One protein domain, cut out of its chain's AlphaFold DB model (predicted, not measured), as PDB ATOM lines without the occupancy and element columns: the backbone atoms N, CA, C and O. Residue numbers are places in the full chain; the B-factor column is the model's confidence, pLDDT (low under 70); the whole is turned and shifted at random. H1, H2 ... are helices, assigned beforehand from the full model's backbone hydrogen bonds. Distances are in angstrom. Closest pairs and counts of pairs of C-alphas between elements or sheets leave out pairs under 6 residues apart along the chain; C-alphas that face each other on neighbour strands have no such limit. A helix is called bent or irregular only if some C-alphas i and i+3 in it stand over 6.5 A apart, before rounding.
ATOM      1  N   ALA A  45     182.955 150.111 243.043       86.12
ATOM      2  CA  ALA A  45     183.161 151.507 242.682       86.12
ATOM      3  C   ALA A  45     182.457 151.790 241.345       86.12
ATOM      4  O   ALA A  45     182.794 151.205 240.315       86.12
ATOM      5  N   GLY A  46     181.433 152.637 241.383       81.62
ATOM      6  CA  GLY A  46     180.580 152.966 240.244       81.62
ATOM      7  C   GLY A  46     181.054 154.186 239.457       81.62
ATOM      8  O   GLY A  46     180.486 154.480 238.402       81.62
ATOM      9  N   SER A  47     182.069 154.902 239.951       91.88
ATOM     10  CA  SER A  47     182.648 156.067 239.283       91.88
ATOM     11  C   SER A  47     184.177 156.097 239.350       91.88
ATOM     12  O   SER A  47     184.805 155.440 240.186       91.88
ATOM     13  N   PHE A  48     184.766 156.913 238.473       93.50
ATOM     14  CA  PHE A  48     186.196 157.214 238.469       93.50
ATOM     15  C   PHE A  48     186.664 157.740 239.828       93.50
ATOM     16  O   PHE A  48     187.686 157.307 240.350       93.50
ATOM     17  N   GLU A  49     185.904 158.669 240.406       95.06
ATOM     18  CA  GLU A  49     186.221 159.333 241.669       95.06
ATOM     19  C   GLU A  49     186.212 158.347 242.837       95.06
ATOM     20  O   GLU A  49     187.101 158.406 243.679       95.06
ATOM     21  N   GLU A  50     185.257 157.414 242.869       94.50
ATOM     22  CA  GLU A  50     185.195 156.381 243.909       94.50
ATOM     23  C   GLU A  50     186.397 155.430 243.831       94.50
ATOM     24  O   GLU A  50     187.012 155.116 244.850       94.50
ATOM     25  N   LEU A  51     186.774 155.001 242.624       94.31
ATOM     26  CA  LEU A  51     187.932 154.127 242.427       94.31
ATOM     27  C   LEU A  51     189.259 154.858 242.696       94.31
ATOM     28  O   LEU A  51     190.201 154.277 243.237       94.31
ATOM     29  N   SER A  52     189.323 156.139 242.332       95.56
ATOM     30  CA  SER A  52     190.443 157.044 242.592       95.56
ATOM     31  C   SER A  52     190.669 157.226 244.092       95.56
ATOM     32  O   SER A  52     191.779 157.004 244.584       95.56
ATOM     33  N   ASP A  53     189.603 157.539 244.830       95.00
ATOM     34  CA  ASP A  53     189.641 157.697 246.282       95.00
ATOM     35  C   ASP A  53     190.090 156.403 246.966       95.00
ATOM     36  O   ASP A  53     190.998 156.419 247.804       95.00
ATOM     37  N   LEU A  54     189.539 155.263 246.538       93.88
ATOM     38  CA  LEU A  54     189.941 153.955 247.040       93.88
ATOM     39  C   LEU A  54     191.431 153.677 246.790       93.88
ATOM     40  O   LEU A  54     192.130 153.208 247.691       93.88
ATOM     41  N   PHE A  55     191.944 153.985 245.596       94.31
ATOM     42  CA  PHE A  55     193.358 153.805 245.271       94.31
ATOM     43  C   PHE A  55     194.277 154.633 246.179       94.31
ATOM     44  O   PHE A  55     195.251 154.091 246.713       94.31
ATOM     45  N   LEU A  56     193.959 155.915 246.377       93.75
ATOM     46  CA  LEU A  56     194.772 156.831 247.182       93.75
ATOM     47  C   LEU A  56     194.760 156.470 248.676       93.75
ATOM     48  O   LEU A  56     195.753 156.692 249.366       93.75
ATOM     49  N   HIS A  57     193.676 155.864 249.169       91.94
ATOM     50  CA  HIS A  57     193.546 155.451 250.571       91.94
ATOM     51  C   HIS A  57     193.946 153.991 250.839       91.94
ATOM     52  O   HIS A  57     194.025 153.574 251.998       91.94
ATOM     53  N   THR A  58     194.246 153.209 249.800       89.81
ATOM     54  CA  THR A  58     194.718 151.828 249.954       89.81
ATOM     55  C   THR A  58     196.194 151.797 250.361       89.81
ATOM     56  O   THR A  58     197.086 152.185 249.600       89.81
ATOM     57  N   SER A  59     196.463 151.275 251.561       82.19
ATOM     58  CA  SER A  59     197.808 151.013 252.079       82.19
ATOM     59  C   SER A  59     198.397 149.708 251.536       82.19
ATOM     60  O   SER A  59     197.692 148.715 251.368       82.19
ATOM     61  N   GLU A  60     199.718 149.677 251.316       76.50
ATOM     62  CA  GLU A  60     200.435 148.471 250.867       76.50
ATOM     63  C   GLU A  60     200.883 147.528 252.011       76.50
ATOM     64  O   GLU A  60     201.950 146.906 251.954       76.50
ATOM     65  N   ASP A  61     200.125 147.460 253.103       76.00
ATOM     66  CA  ASP A  61     200.463 146.704 254.318       76.00
ATOM     67  C   ASP A  61     199.802 145.315 254.400       76.00
ATOM     68  O   ASP A  61     200.191 144.499 255.237       76.00
ATOM     69  N   LYS A  62     198.838 145.022 253.521       69.75
ATOM     70  CA  LYS A  62     198.091 143.754 253.488       69.75
ATOM     71  C   LYS A  62     198.671 142.777 252.465       69.75
ATOM     72  O   LYS A  62     199.411 143.156 251.567       69.75
ATOM     73  N   ALA A  63     198.301 141.501 252.585       62.34
ATOM     74  CA  ALA A  63     198.876 140.426 251.774       62.34
ATOM     75  C   ALA A  63     198.714 140.629 250.251       62.34
ATOM     76  O   ALA A  63     199.603 140.214 249.531       62.34
ATOM     77  N   TYR A  64     197.650 141.298 249.780       70.69
ATOM     78  CA  TYR A  64     197.311 141.484 248.352       70.69
ATOM     79  C   TYR A  64     197.250 142.958 247.908       70.69
ATOM     80  O   TYR A  64     196.673 143.309 246.877       70.69
ATOM     81  N   SER A  65     197.746 143.875 248.740       76.88
ATOM     82  CA  SER A  65     197.528 145.308 248.529       76.88
ATOM     83  C   SER A  65     198.235 145.860 247.290       76.88
ATOM     84  O   SER A  65     197.755 146.824 246.697       76.88
ATOM     85  N   SER A  66     199.357 145.262 246.883       80.25
ATOM     86  CA  SER A  66     200.072 145.697 245.680       80.25
ATOM     87  C   SER A  66     199.343 145.249 244.414       80.25
ATOM     88  O   SER A  66     199.225 146.025 243.469       80.25
ATOM     89  N   GLU A  67     198.781 144.042 244.397       81.62
ATOM     90  CA  GLU A  67     197.929 143.530 243.319       81.62
ATOM     91  C   GLU A  67     196.656 144.372 243.206       81.62
ATOM     92  O   GLU A  67     196.280 144.789 242.108       81.62
ATOM     93  N   LEU A  68     196.048 144.708 244.348       86.69
ATOM     94  CA  LEU A  68     194.900 145.606 244.432       86.69
ATOM     95  C   LEU A  68     195.211 146.983 243.831       86.69
ATOM     96  O   LEU A  68     194.518 147.404 242.904       86.69
ATOM     97  N   LYS A  69     196.280 147.663 244.275       90.25
ATOM     98  CA  LYS A  69     196.677 148.965 243.704       90.25
ATOM     99  C   LYS A  69     196.996 148.869 242.212       90.25
ATOM    100  O   LYS A  69     196.582 149.745 241.458       90.25
ATOM    101  N   ASN A  70     197.669 147.806 241.767       88.81
ATOM    102  CA  ASN A  70     197.948 147.610 240.343       88.81
ATOM    103  C   ASN A  70     196.672 147.462 239.511       88.81
ATOM    104  O   ASN A  70     196.584 148.066 238.446       88.81
ATOM    105  N   THR A  71     195.696 146.694 239.995       88.25
ATOM    106  CA  THR A  71     194.433 146.459 239.280       88.25
ATOM    107  C   THR A  71     193.593 147.732 239.216       88.25
ATOM    108  O   THR A  71     193.085 148.082 238.156       88.25
ATOM    109  N   MET A  72     193.498 148.476 240.324       92.31
ATOM    110  CA  MET A  72     192.790 149.760 240.332       92.31
ATOM    111  C   MET A  72     193.424 150.759 239.361       92.31
ATOM    112  O   MET A  72     192.700 151.442 238.646       92.31
ATOM    113  N   LEU A  73     194.759 150.813 239.273       93.69
ATOM    114  CA  LEU A  73     195.440 151.657 238.290       93.69
ATOM    115  C   LEU A  73     195.087 151.272 236.853       93.69
ATOM    116  O   LEU A  73     194.802 152.165 236.066       93.69
ATOM    117  N   VAL A  74     195.047 149.980 236.511       90.50
ATOM    118  CA  VAL A  74     194.642 149.544 235.161       90.50
ATOM    119  C   VAL A  74     193.265 150.106 234.809       90.50
ATOM    120  O   VAL A  74     193.135 150.784 233.794       90.50
ATOM    121  N   PHE A  75     192.273 149.927 235.682       89.62
ATOM    122  CA  PHE A  75     190.923 150.447 235.451       89.62
ATOM    123  C   PHE A  75     190.862 151.974 235.396       89.62
ATOM    124  O   PHE A  75     190.161 152.525 234.552       89.62
ATOM    125  N   LEU A  76     191.615 152.675 236.246       95.44
ATOM    126  CA  LEU A  76     191.672 154.136 236.203       95.44
ATOM    127  C   LEU A  76     192.262 154.641 234.878       95.44
ATOM    128  O   LEU A  76     191.738 155.587 234.294       95.44
ATOM    129  N   PHE A  77     193.333 154.016 234.383       93.44
ATOM    130  CA  PHE A  77     193.926 154.369 233.091       93.44
ATOM    131  C   PHE A  77     192.997 154.034 231.917       93.44
ATOM    132  O   PHE A  77     192.894 154.835 230.990       93.44
ATOM    133  N   GLU A  78     192.281 152.909 231.969       90.81
ATOM    134  CA  GLU A  78     191.261 152.558 230.970       90.81
ATOM    135  C   GLU A  78     190.064 153.514 230.981       90.81
ATOM    136  O   GLU A  78     189.495 153.798 229.928       90.81
ATOM    137  N   ASP A  79     189.735 154.087 232.139       91.81
ATOM    138  CA  ASP A  79     188.749 155.161 232.281       91.81
ATOM    139  C   ASP A  79     189.370 156.570 232.134       91.81
ATOM    140  O   ASP A  79     188.928 157.548 232.743       91.81
ATOM    141  N   ASN A  80     190.391 156.690 231.278       93.25
ATOM    142  CA  ASN A  80     191.006 157.945 230.835       93.25
ATOM    143  C   ASN A  80     191.560 158.832 231.967       93.25
ATOM    144  O   ASN A  80     191.398 160.056 231.936       93.25
ATOM    145  N   LEU A  81     192.266 158.248 232.945       96.06
ATOM    146  CA  LEU A  81     192.939 158.988 234.028       96.06
ATOM    147  C   LEU A  81     193.721 160.216 233.531       96.06
ATOM    148  O   LEU A  81     193.656 161.280 234.148       96.06
ATOM    149  N   LEU A  82     194.431 160.096 232.404       94.56
ATOM    150  CA  LEU A  82     195.222 161.194 231.842       94.56
ATOM    151  C   LEU A  82     194.363 162.384 231.388       94.56
ATOM    152  O   LEU A  82     194.831 163.517 231.417       94.56
ATOM    153  N   GLU A  83     193.113 162.172 230.991       94.38
ATOM    154  CA  GLU A  83     192.229 163.258 230.550       94.38
ATOM    155  C   GLU A  83     191.440 163.862 231.715       94.38
ATOM    156  O   GLU A  83     191.155 165.060 231.722       94.38
ATOM    157  N   LYS A  84     191.095 163.037 232.710       95.31
ATOM    158  CA  LYS A  84     190.238 163.435 233.834       95.31
ATOM    159  C   LYS A  84     190.975 164.214 234.919       95.31
ATOM    160  O   LYS A  84     190.359 165.032 235.598       95.31
ATOM    161  N   LEU A  85     192.271 163.963 235.097       94.25
ATOM    162  CA  LEU A  85     193.050 164.568 236.172       94.25
ATOM    163  C   LEU A  85     193.701 165.893 235.771       94.25
ATOM    164  O   LEU A  85     194.240 166.061 234.676       94.25
ATOM    165  N   THR A  86     193.750 166.823 236.721       93.00
ATOM    166  CA  THR A  86     194.607 168.007 236.630       93.00
ATOM    167  C   THR A  86     196.086 167.625 236.742       93.00
ATOM    168  O   THR A  86     196.444 166.564 237.254       93.00
ATOM    169  N   PHE A  87     196.988 168.531 236.353       89.44
ATOM    170  CA  PHE A  87     198.435 168.312 236.495       89.44
ATOM    171  C   PHE A  87     198.878 167.985 237.922       89.44
ATOM    172  O   PHE A  87     199.740 167.135 238.125       89.44
ATOM    173  N   LYS A  88     198.287 168.648 238.922       90.44
ATOM    174  CA  LYS A  88     198.639 168.404 240.324       90.44
ATOM    175  C   LYS A  88     198.233 167.002 240.761       90.44
ATOM    176  O   LYS A  88     198.993 166.351 241.464       90.44
ATOM    177  N   GLU A  89     197.069 166.535 240.327       94.69
ATOM    178  CA  GLU A  89     196.596 165.186 240.639       94.69
ATOM    179  C   GLU A  89     197.440 164.137 239.914       94.69
ATOM    180  O   GLU A  89     197.909 163.199 240.547       94.69
ATOM    181  N   LYS A  90     197.759 164.338 238.631       95.12
ATOM    182  CA  LYS A  90     198.692 163.474 237.887       95.12
ATOM    183  C   LYS A  90     200.033 163.301 238.601       95.12
ATOM    184  O   LYS A  90     200.547 162.189 238.683       95.12
ATOM    185  N   LEU A  91     200.576 164.376 239.176       93.06
ATOM    186  CA  LEU A  91     201.817 164.326 239.951       93.06
ATOM    187  C   LEU A  91     201.677 163.518 241.253       93.06
ATOM    188  O   LEU A  91     202.614 162.822 241.649       93.06
ATOM    189  N   VAL A  92     200.511 163.570 241.909       95.38
ATOM    190  CA  VAL A  92     200.196 162.697 243.056       95.38
ATOM    191  C   VAL A  92     200.207 161.236 242.612       95.38
ATOM    192  O   VAL A  92     200.896 160.424 243.223       95.38
ATOM    193  N   TYR A  93     199.540 160.909 241.505       96.56
ATOM    194  CA  TYR A  93     199.526 159.550 240.958       96.56
ATOM    195  C   TYR A  93     200.916 159.051 240.568       96.56
ATOM    196  O   TYR A  93     201.279 157.927 240.910       96.56
ATOM    197  N   ALA A  94     201.729 159.884 239.918       95.19
ATOM    198  CA  ALA A  94     203.098 159.525 239.567       95.19
ATOM    199  C   ALA A  94     203.932 159.217 240.825       95.19
ATOM    200  O   ALA A  94     204.657 158.220 240.869       95.19
ATOM    201  N   ASN A  95     203.790 160.019 241.885       94.94
ATOM    202  CA  ASN A  95     204.451 159.762 243.165       94.94
ATOM    203  C   ASN A  95     203.971 158.470 243.834       94.94
ATOM    204  O   ASN A  95     204.801 157.704 244.334       94.94
ATOM    205  N   GLU A  96     202.664 158.210 243.827       95.12
ATOM    206  CA  GLU A  96     202.084 156.978 244.365       95.12
ATOM    207  C   GLU A  96     202.614 155.754 243.615       95.12
ATOM    208  O   GLU A  96     203.151 154.836 244.234       95.12
ATOM    209  N   MET A  97     202.575 155.774 242.280       94.88
ATOM    210  CA  MET A  97     203.093 154.696 241.433       94.88
ATOM    211  C   MET A  97     204.595 154.461 241.646       94.88
ATOM    212  O   MET A  97     205.032 153.314 241.744       94.88
ATOM    213  N   ALA A  98     205.398 155.522 241.779       93.44
ATOM    214  CA  ALA A  98     206.828 155.420 242.092       93.44
ATOM    215  C   ALA A  98     207.103 154.871 243.503       93.44
ATOM    216  O   ALA A  98     208.192 154.353 243.771       93.44
ATOM    217  N   SER A  99     206.126 154.979 244.405       91.12
ATOM    218  CA  SER A  99     206.221 154.529 245.795       91.12
ATOM    219  C   SER A  99     205.701 153.110 246.013       91.12
ATOM    220  O   SER A  99     206.064 152.508 247.026       91.12
ATOM    221  N   MET A 100     204.961 152.538 245.059       89.00
ATOM    222  CA  MET A 100     204.484 151.153 245.108       89.00
ATOM    223  C   MET A 100     205.635 150.145 245.173       89.00
ATOM    224  O   MET A 100     206.682 150.317 244.537       89.00
ATOM    225  N   LYS A 101     205.455 149.067 245.941       82.56
ATOM    226  CA  LYS A 101     206.439 147.979 246.074       82.56
ATOM    227  C   LYS A 101     206.701 147.284 244.740       82.56
ATOM    228  O   LYS A 101     207.860 147.035 244.406       82.56
ATOM    229  N   ILE A 102     205.636 146.999 243.992       78.31
ATOM    230  CA  ILE A 102     205.656 146.345 242.681       78.31
ATOM    231  C   ILE A 102     204.678 147.088 241.772       78.31
ATOM    232  O   ILE A 102     203.504 147.201 242.112       78.31
ATOM    233  N   ALA A 103     205.136 147.554 240.608       85.00
ATOM    234  CA  ALA A 103     204.291 148.236 239.622       85.00
ATOM    235  C   ALA A 103     204.546 147.758 238.180       85.00
ATOM    236  O   ALA A 103     204.248 148.465 237.221       85.00
ATOM    237  N   VAL A 104     205.092 146.544 238.012       82.69
ATOM    238  CA  VAL A 104     205.511 145.999 236.704       82.69
ATOM    239  C   VAL A 104     204.359 145.957 235.691       82.69
ATOM    240  O   VAL A 104     204.550 146.222 234.501       82.69
ATOM    241  N   VAL A 105     203.143 145.683 236.166       84.06
ATOM    242  CA  VAL A 105     201.930 145.684 235.338       84.06
ATOM    243  C   VAL A 105     201.685 147.071 234.735       84.06
ATOM    244  O   VAL A 105     201.418 147.175 233.542       84.06
ATOM    245  N   ASN A 106     201.913 148.131 235.512       89.38
ATOM    246  CA  ASN A 106     201.622 149.521 235.165       89.38
ATOM    247  C   ASN A 106     202.815 150.304 234.580       89.38
ATOM    248  O   ASN A 106     202.769 151.529 234.536       89.38
ATOM    249  N   ILE A 107     203.886 149.643 234.120       90.88
ATOM    250  CA  ILE A 107     205.057 150.332 233.534       90.88
ATOM    251  C   ILE A 107     204.680 151.210 232.331       90.88
ATOM    252  O   ILE A 107     205.195 152.321 232.204       90.88
ATOM    253  N   GLU A 108     203.800 150.733 231.451       90.19
ATOM    254  CA  GLU A 108     203.369 151.499 230.273       90.19
ATOM    255  C   GLU A 108     202.523 152.699 230.687       90.19
ATOM    256  O   GLU A 108     202.894 153.827 230.384       90.19
ATOM    257  N   ASN A 109     201.500 152.461 231.512       93.75
ATOM    258  CA  ASN A 109     200.664 153.502 232.110       93.75
ATOM    259  C   ASN A 109     201.499 154.590 232.810       93.75
ATOM    260  O   ASN A 109     201.262 155.784 232.637       93.75
ATOM    261  N   PHE A 110     202.521 154.193 233.575       95.44
ATOM    262  CA  PHE A 110     203.430 155.136 234.224       95.44
ATOM    263  C   PHE A 110     204.251 155.931 233.207       95.44
ATOM    264  O   PHE A 110     204.400 157.139 233.350       95.44
ATOM    265  N   THR A 111     204.781 155.264 232.180       92.75
ATOM    266  CA  THR A 111     205.526 155.935 231.106       92.75
ATOM    267  C   THR A 111     204.671 156.999 230.430       92.75
ATOM    268  O   THR A 111     205.129 158.129 230.284       92.75
ATOM    269  N   ASP A 112     203.427 156.671 230.088       92.12
ATOM    270  CA  ASP A 112     202.509 157.602 229.432       92.12
ATOM    271  C   ASP A 112     202.152 158.785 230.344       92.12
ATOM    272  O   ASP A 112     202.139 159.930 229.895       92.12
ATOM    273  N   LEU A 113     201.961 158.539 231.646       94.56
ATOM    274  CA  LEU A 113     201.750 159.590 232.645       94.56
ATOM    275  C   LEU A 113     202.945 160.546 232.757       94.56
ATOM    276  O   LEU A 113     202.754 161.757 232.844       94.56
ATOM    277  N   ILE A 114     204.172 160.021 232.760       92.69
ATOM    278  CA  ILE A 114     205.383 160.848 232.832       92.69
ATOM    279  C   ILE A 114     205.574 161.653 231.545       92.69
ATOM    280  O   ILE A 114     205.907 162.830 231.629       92.69
ATOM    281  N   VAL A 115     205.321 161.062 230.373       89.81
ATOM    282  CA  VAL A 115     205.371 161.777 229.086       89.81
ATOM    283  C   VAL A 115     204.339 162.901 229.041       89.81
ATOM    284  O   VAL A 115     204.663 164.008 228.620       89.81
ATOM    285  N   ASP A 116     203.111 162.650 229.495       91.00
ATOM    286  CA  ASP A 116     202.075 163.683 229.550       91.00
ATOM    287  C   ASP A 116     202.451 164.819 230.516       91.00
ATOM    288  O   ASP A 116     202.298 165.994 230.178       91.00
ATOM    289  N   LEU A 117     202.997 164.490 231.691       90.00
ATOM    290  CA  LEU A 117     203.500 165.484 232.642       90.00
ATOM    291  C   LEU A 117     204.658 166.305 232.056       90.00
ATOM    292  O   LEU A 117     204.657 167.522 232.211       90.00
ATOM    293  N   ASP A 118     205.602 165.676 231.363       86.88
ATOM    294  CA  ASP A 118     206.742 166.347 230.725       86.88
ATOM    295  C   ASP A 118     206.297 167.306 229.605       86.88
ATOM    296  O   ASP A 118     206.708 168.462 229.550       86.88
ATOM    297  N   GLN A 119     205.380 166.862 228.741       84.00
ATOM    298  CA  GLN A 119     204.962 167.631 227.564       84.00
ATOM    299  C   GLN A 119     203.989 168.767 227.881       84.00
ATOM    300  O   GLN A 119     203.957 169.770 227.163       84.00
ATOM    301  N   ASN A 120     203.158 168.601 228.912       74.56
ATOM    302  CA  ASN A 120     202.001 169.467 229.126       74.56
ATOM    303  C   ASN A 120     202.075 170.303 230.415       74.56
ATOM    304  O   ASN A 120     201.193 171.135 230.635       74.56
ATOM    305  N   SER A 121     203.099 170.136 231.264       66.19
ATOM    306  CA  SER A 121     203.157 170.802 232.573       66.19
ATOM    307  C   SER A 121     204.364 171.736 232.762       66.19
ATOM    308  O   SER A 121     205.398 171.598 232.128       66.19
ATOM    309  N   ASN A 122     204.229 172.693 233.692       64.50
ATOM    310  CA  ASN A 122     205.340 173.496 234.233       64.50
ATOM    311  C   ASN A 122     205.989 172.811 235.462       64.50
ATOM    312  O   ASN A 122     206.484 173.503 236.360       64.50
ATOM    313  N   VAL A 123     205.881 171.482 235.599       64.12
ATOM    314  CA  VAL A 123     206.556 170.758 236.688       64.12
ATOM    315  C   VAL A 123     208.058 170.934 236.504       64.12
ATOM    316  O   VAL A 123     208.557 170.938 235.387       64.12
ATOM    317  N   LYS A 124     208.780 171.148 237.606       65.19
ATOM    318  CA  LYS A 124     210.233 171.284 237.540       65.19
ATOM    319  C   LYS A 124     210.821 169.950 237.100       65.19
ATOM    320  O   LYS A 124     210.565 168.947 237.766       65.19
ATOM    321  N   ASP A 125     211.645 169.985 236.063       72.94
ATOM    322  CA  ASP A 125     212.316 168.819 235.482       72.94
ATOM    323  C   ASP A 125     212.951 167.919 236.561       72.94
ATOM    324  O   ASP A 125     212.813 166.700 236.513       72.94
ATOM    325  N   ASP A 126     213.532 168.517 237.610       81.56
ATOM    326  CA  ASP A 126     214.138 167.801 238.742       81.56
ATOM    327  C   ASP A 126     213.142 166.926 239.535       81.56
ATOM    328  O   ASP A 126     213.468 165.806 239.925       81.56
ATOM    329  N   GLU A 127     211.919 167.409 239.784       85.44
ATOM    330  CA  GLU A 127     210.913 166.662 240.554       85.44
ATOM    331  C   GLU A 127     210.387 165.472 239.746       85.44
ATOM    332  O   GLU A 127     210.298 164.352 240.257       85.44
ATOM    333  N   LEU A 128     210.084 165.699 238.466       87.50
ATOM    334  CA  LEU A 128     209.623 164.643 237.569       87.50
ATOM    335  C   LEU A 128     210.719 163.590 237.349       87.50
ATOM    336  O   LEU A 128     210.437 162.388 237.383       87.50
ATOM    337  N   TYR A 129     211.972 164.034 237.218       88.19
ATOM    338  CA  TYR A 129     213.150 163.176 237.146       88.19
ATOM    339  C   TYR A 129     213.266 162.267 238.370       88.19
ATOM    340  O   TYR A 129     213.408 161.052 238.223       88.19
ATOM    341  N   GLU A 130     213.182 162.817 239.585       90.56
ATOM    342  CA  GLU A 130     213.290 162.022 240.810       90.56
ATOM    343  C   GLU A 130     212.199 160.948 240.893       90.56
ATOM    344  O   GLU A 130     212.476 159.804 241.268       90.56
ATOM    345  N   ILE A 131     210.963 161.289 240.520       93.31
ATOM    346  CA  ILE A 131     209.834 160.353 240.505       93.31
ATOM    347  C   ILE A 131     210.083 159.230 239.494       93.31
ATOM    348  O   ILE A 131     209.995 158.047 239.843       93.31
ATOM    349  N   ALA A 132     210.444 159.587 238.259       92.62
ATOM    350  CA  ALA A 132     210.686 158.628 237.191       92.62
ATOM    351  C   ALA A 132     211.885 157.715 237.491       92.62
ATOM    352  O   ALA A 132     211.805 156.503 237.283       92.62
ATOM    353  N   GLN A 133     212.965 158.259 238.059       92.50
ATOM    354  CA  GLN A 133     214.151 157.503 238.457       92.50
ATOM    355  C   GLN A 133     213.826 156.496 239.574       92.50
ATOM    356  O   GLN A 133     214.221 155.331 239.474       92.50
ATOM    357  N   ARG A 134     213.051 156.889 240.601       93.62
ATOM    358  CA  ARG A 134     212.608 155.967 241.669       93.62
ATOM    359  C   ARG A 134     211.781 154.809 241.114       93.62
ATOM    360  O   ARG A 134     212.028 153.655 241.476       93.62
ATOM    361  N   PHE A 135     210.825 155.109 240.234       94.00
ATOM    362  CA  PHE A 135     210.017 154.085 239.576       94.00
ATOM    363  C   PHE A 135     210.888 153.158 238.718       94.00
ATOM    364  O   PHE A 135     210.755 151.932 238.808       94.00
ATOM    365  N   TYR A 136     211.802 153.732 237.926       92.81
ATOM    366  CA  TYR A 136     212.694 152.995 237.037       92.81
ATOM    367  C   TYR A 136     213.571 152.010 237.815       92.81
ATOM    368  O   TYR A 136     213.557 150.814 237.529       92.81
ATOM    369  N   ASP A 137     214.308 152.480 238.825       90.94
ATOM    370  CA  ASP A 137     215.257 151.643 239.566       90.94
ATOM    371  C   ASP A 137     214.562 150.472 240.257       90.94
ATOM    372  O   ASP A 137     215.049 149.334 240.235       90.94
ATOM    373  N   ARG A 138     213.390 150.734 240.840       89.44
ATOM    374  CA  ARG A 138     212.606 149.714 241.529       89.44
ATOM    375  C   ARG A 138     212.083 148.662 240.561       89.44
ATOM    376  O   ARG A 138     212.336 147.475 240.766       89.44
ATOM    377  N   ASN A 139     211.393 149.074 239.502       87.94
ATOM    378  CA  ASN A 139     210.765 148.129 238.581       87.94
ATOM    379  C   ASN A 139     211.791 147.417 237.691       87.94
ATOM    380  O   ASN A 139     211.599 146.246 237.378       87.94
ATOM    381  N   MET A 140     212.925 148.046 237.367       88.75
ATOM    382  CA  MET A 140     214.019 147.383 236.649       88.75
ATOM    383  C   MET A 140     214.647 146.268 237.493       88.75
ATOM    384  O   MET A 140     214.963 145.196 236.973       88.75
ATOM    385  N   LYS A 141     214.790 146.475 238.811       86.56
ATOM    386  CA  LYS A 141     215.241 145.421 239.729       86.56
ATOM    387  C   LYS A 141     214.272 144.236 239.742       86.56
ATOM    388  O   LYS A 141     214.733 143.098 239.696       86.56
ATOM    389  N   VAL A 142     212.963 144.495 239.776       84.81
ATOM    390  CA  VAL A 142     211.938 143.439 239.732       84.81
ATOM    391  C   VAL A 142     211.967 142.711 238.385       84.81
ATOM    392  O   VAL A 142     212.103 141.492 238.372       84.81
ATOM    393  N   LEU A 143     211.948 143.428 237.256       84.31
ATOM    394  CA  LEU A 143     212.005 142.841 235.907       84.31
ATOM    395  C   LEU A 143     213.211 141.916 235.707       84.31
ATOM    396  O   LEU A 143     213.068 140.822 235.163       84.31
ATOM    397  N   ASN A 144     214.388 142.328 236.186       83.38
ATOM    398  CA  ASN A 144     215.613 141.532 236.087       83.38
ATOM    399  C   ASN A 144     215.623 140.305 237.012       83.38
ATOM    400  O   ASN A 144     216.467 139.429 236.834       83.38
ATOM    401  N   SER A 145     214.725 140.241 237.999       82.25
ATOM    402  CA  SER A 145     214.565 139.069 238.867       82.25
ATOM    403  C   SER A 145     213.583 138.031 238.314       82.25
ATOM    404  O   SER A 145     213.595 136.887 238.762       82.25
ATOM    405  N   ILE A 146     212.763 138.405 237.323       81.56
ATOM    406  CA  ILE A 146     211.801 137.503 236.686       81.56
ATOM    407  C   ILE A 146     212.547 136.498 235.799       81.56
ATOM    408  O   ILE A 146     213.341 136.865 234.929       81.56
ATOM    409  N   THR A 147     212.248 135.213 235.991       81.06
ATOM    410  CA  THR A 147     212.693 134.153 235.079       81.06
ATOM    411  C   THR A 147     211.716 134.057 233.914       81.06
ATOM    412  O   THR A 147     210.669 133.422 234.004       81.06
ATOM    413  N   TRP A 148     212.056 134.724 232.816       76.56
ATOM    414  CA  TRP A 148     211.257 134.722 231.592       76.56
ATOM    415  C   TRP A 148     211.380 133.395 230.841       76.56
ATOM    416  O   TRP A 148     212.464 132.810 230.772       76.56
ATOM    417  N   LYS A 149     210.292 132.956 230.199       78.38
ATOM    418  CA  LYS A 149     210.365 131.895 229.186       78.38
ATOM    419  C   LYS A 149     211.154 132.405 227.968       78.38
ATOM    420  O   LYS A 149     211.193 133.607 227.713       78.38
ATOM    421  N   GLU A 150     211.792 131.499 227.222       66.44
ATOM    422  CA  GLU A 150     212.673 131.841 226.082       66.44
ATOM    423  C   GLU A 150     212.003 132.747 225.036       66.44
ATOM    424  O   GLU A 150     212.660 133.611 224.460       66.44
ATOM    425  N   VAL A 151     210.695 132.580 224.829       62.44
ATOM    426  CA  VAL A 151     209.876 133.440 223.972       62.44
ATOM    427  C   VAL A 151     208.680 133.906 224.789       62.44
ATOM    428  O   VAL A 151     207.637 133.256 224.814       62.44
ATOM    429  N   ASP A 152     208.863 135.015 225.496       71.69
ATOM    430  CA  ASP A 152     207.789 135.710 226.193       71.69
ATOM    431  C   ASP A 152     207.554 137.069 225.511       71.69
ATOM    432  O   ASP A 152     208.444 137.927 225.563       71.69
ATOM    433  N   PRO A 153     206.418 137.268 224.818       70.69
ATOM    434  CA  PRO A 153     206.157 138.502 224.081       70.69
ATOM    435  C   PRO A 153     206.084 139.730 224.999       70.69
ATOM    436  O   PRO A 153     206.525 140.808 224.604       70.69
ATOM    437  N   ILE A 154     205.640 139.557 226.249       77.00
ATOM    438  CA  ILE A 154     205.428 140.658 227.198       77.00
ATOM    439  C   ILE A 154     206.766 141.178 227.736       77.00
ATOM    440  O   ILE A 154     206.904 142.356 228.071       77.00
ATOM    441  N   LYS A 155     207.801 140.327 227.765       80.81
ATOM    442  CA  LYS A 155     209.151 140.724 228.186       80.81
ATOM    443  C   LYS A 155     209.642 141.941 227.404       80.81
ATOM    444  O   LYS A 155     210.063 142.928 228.007       80.81
ATOM    445  N   ASN A 156     209.619 141.862 226.073       82.56
ATOM    446  CA  ASN A 156     210.174 142.913 225.222       82.56
ATOM    447  C   ASN A 156     209.408 144.227 225.404       82.56
ATOM    448  O   ASN A 156     210.039 145.260 225.597       82.56
ATOM    449  N   GLU A 157     208.077 144.162 225.465       83.06
ATOM    450  CA  GLU A 157     207.207 145.321 225.696       83.06
ATOM    451  C   GLU A 157     207.570 146.051 227.002       83.06
ATOM    452  O   GLU A 157     207.797 147.264 227.002       83.06
ATOM    453  N   LYS A 158     207.755 145.316 228.112       83.31
ATOM    454  CA  LYS A 158     208.138 145.919 229.403       83.31
ATOM    455  C   LYS A 158     209.524 146.567 229.369       83.31
ATOM    456  O   LYS A 158     209.695 147.666 229.901       83.31
ATOM    457  N   TYR A 159     210.520 145.924 228.754       86.44
ATOM    458  CA  TYR A 159     211.862 146.512 228.639       86.44
ATOM    459  C   TYR A 159     211.885 147.729 227.704       86.44
ATOM    460  O   TYR A 159     212.580 148.703 228.001       86.44
ATOM    461  N   GLU A 160     211.113 147.713 226.617       89.25
ATOM    462  CA  GLU A 160     210.960 148.860 225.718       89.25
ATOM    463  C   GLU A 160     210.280 150.038 226.418       89.25
ATOM    464  O   GLU A 160     210.765 151.164 226.315       89.25
ATOM    465  N   ALA A 161     209.221 149.795 227.191       87.44
ATOM    466  CA  ALA A 161     208.567 150.832 227.981       87.44
ATOM    467  C   ALA A 161     209.529 151.467 229.002       87.44
ATOM    468  O   ALA A 161     209.641 152.690 229.075       87.44
ATOM    469  N   MET A 162     210.331 150.659 229.706       88.88
ATOM    470  CA  MET A 162     211.374 151.175 230.605       88.88
ATOM    471  C   MET A 162     212.466 151.955 229.862       88.88
ATOM    472  O   MET A 162     213.005 152.926 230.397       88.88
ATOM    473  N   ALA A 163     212.810 151.553 228.636       89.44
ATOM    474  CA  ALA A 163     213.756 152.286 227.800       89.44
ATOM    475  C   ALA A 163     213.193 153.647 227.362       89.44
ATOM    476  O   ALA A 163     213.930 154.632 227.412       89.44
ATOM    477  N   ARG A 164     211.901 153.718 227.002       88.19
ATOM    478  CA  ARG A 164     211.199 154.980 226.714       88.19
ATOM    479  C   ARG A 164     211.188 155.887 227.936       88.19
ATOM    480  O   ARG A 164     211.659 157.014 227.841       88.19
ATOM    481  N   LEU A 165     210.764 155.376 229.094       87.62
ATOM    482  CA  LEU A 165     210.767 156.129 230.349       87.62
ATOM    483  C   LEU A 165     212.154 156.735 230.625       87.62
ATOM    484  O   LEU A 165     212.273 157.923 230.896       87.62
ATOM    485  N   ARG A 166     213.216 155.935 230.464       86.31
ATOM    486  CA  ARG A 166     214.607 156.376 230.637       86.31
ATOM    487  C   ARG A 166     215.039 157.480 229.671       86.31
ATOM    488  O   ARG A 166     215.939 158.237 230.018       86.31
ATOM    489  N   GLN A 167     214.478 157.543 228.466       81.81
ATOM    490  CA  GLN A 167     214.770 158.622 227.520       81.81
ATOM    491  C   GLN A 167     214.126 159.934 227.968       81.81
ATOM    492  O   GLN A 167     214.799 160.958 227.928       81.81
ATOM    493  N   VAL A 168     212.883 159.886 228.458       71.81
ATOM    494  CA  VAL A 168     212.129 161.081 228.878       71.81
ATOM    495  C   VAL A 168     212.906 161.889 229.918       71.81
ATOM    496  O   VAL A 168     213.086 163.081 229.745       71.81
ATOM    497  N   PHE A 169     213.490 161.239 230.927       72.38
ATOM    498  CA  PHE A 169     214.191 161.945 232.009       72.38
ATOM    499  C   PHE A 169     215.722 162.052 231.831       72.38
ATOM    500  O   PHE A 169     216.436 162.447 232.748       72.38
ATOM    501  N   ARG A 170     216.277 161.652 230.681       64.06
ATOM    502  CA  ARG A 170     217.709 161.850 230.348       64.06
ATOM    503  C   ARG A 170     217.945 162.881 229.247       64.06
ATOM    504  O   ARG A 170     219.105 163.091 228.882       64.06
TER     505      ARG A 170
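AT A GLANCE: This is residues 45 to 170 of the 171 residues of an uncharacterized protein of Flavobacteriaceae bacterium (UniProt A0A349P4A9). Four helices, H4 to H7, make an up-and-down bundle, each running against the one before it, and a helical hairpin of H1 and H2 packs on it through H2 and residues 105 to 109 of H5. Residues 147 to 154, of which 153 and 154 belong to H7, stick out. The printed part has 126 residues with seven named helices, H1 to H7 in order, and no named strand: all helix. It is compact, with a radius of gyration of the C-alphas of 14.4 A and spans of 41 by 35 by 24 A.

HOW THE PARTS SIT: H6, residues 125 to 145, forms a hairpin with H5, residues 104 to 120, at a shallow tilt of 17 degrees; their closest C-alphas, Val 104 and Asn 139, are 6.0 A apart. H6 also forms a hairpin with H7, residues 153 to 168, closest at C-alphas 136 and 162, 6.8 A. H6 touches H4, residues 87 to 99, with residues 131 to 135 alone, closest at C-alphas 98 and 135, 4.3 A. H5, the hub, touches H7 the same way at 29 degrees, a shallow tilt, closest at C-alphas 111 and 165, 5.3 A. H5 touches H2, residues 65 to 78, at a steep tilt of 49 degrees, closest at C-alphas 70 and 106, 6.6 A. H1, residues 48 to 57, forms a hairpin with H2. H3, residues 81 to 84, touches no helix. Every O i to N i+4 pair is within hydrogen-bond range in H1, H2, H4 and H6; 11 of 13 are in H5 and 11 of 12 in H7, while H3 is too short for one.

IN THESE COORDINATES: H6 is 30.0 A long, H5 24.9 A. H5 is irregular: C-alphas 105 and 108 are 7.8 A apart. H1 begins at C-alpha 48 (186.196, 157.214, 238.469); H7 ends at C-alpha 168 (212.129, 161.081, 228.878).

THE WHOLE: The farthest C-alphas, Asn 122 and Glu 150, are 43.1 A apart. The printed part has no cut and no long link. pLDDT is under 70 at residues 62 to 63, 121 to 124, 150 to 151 and 170.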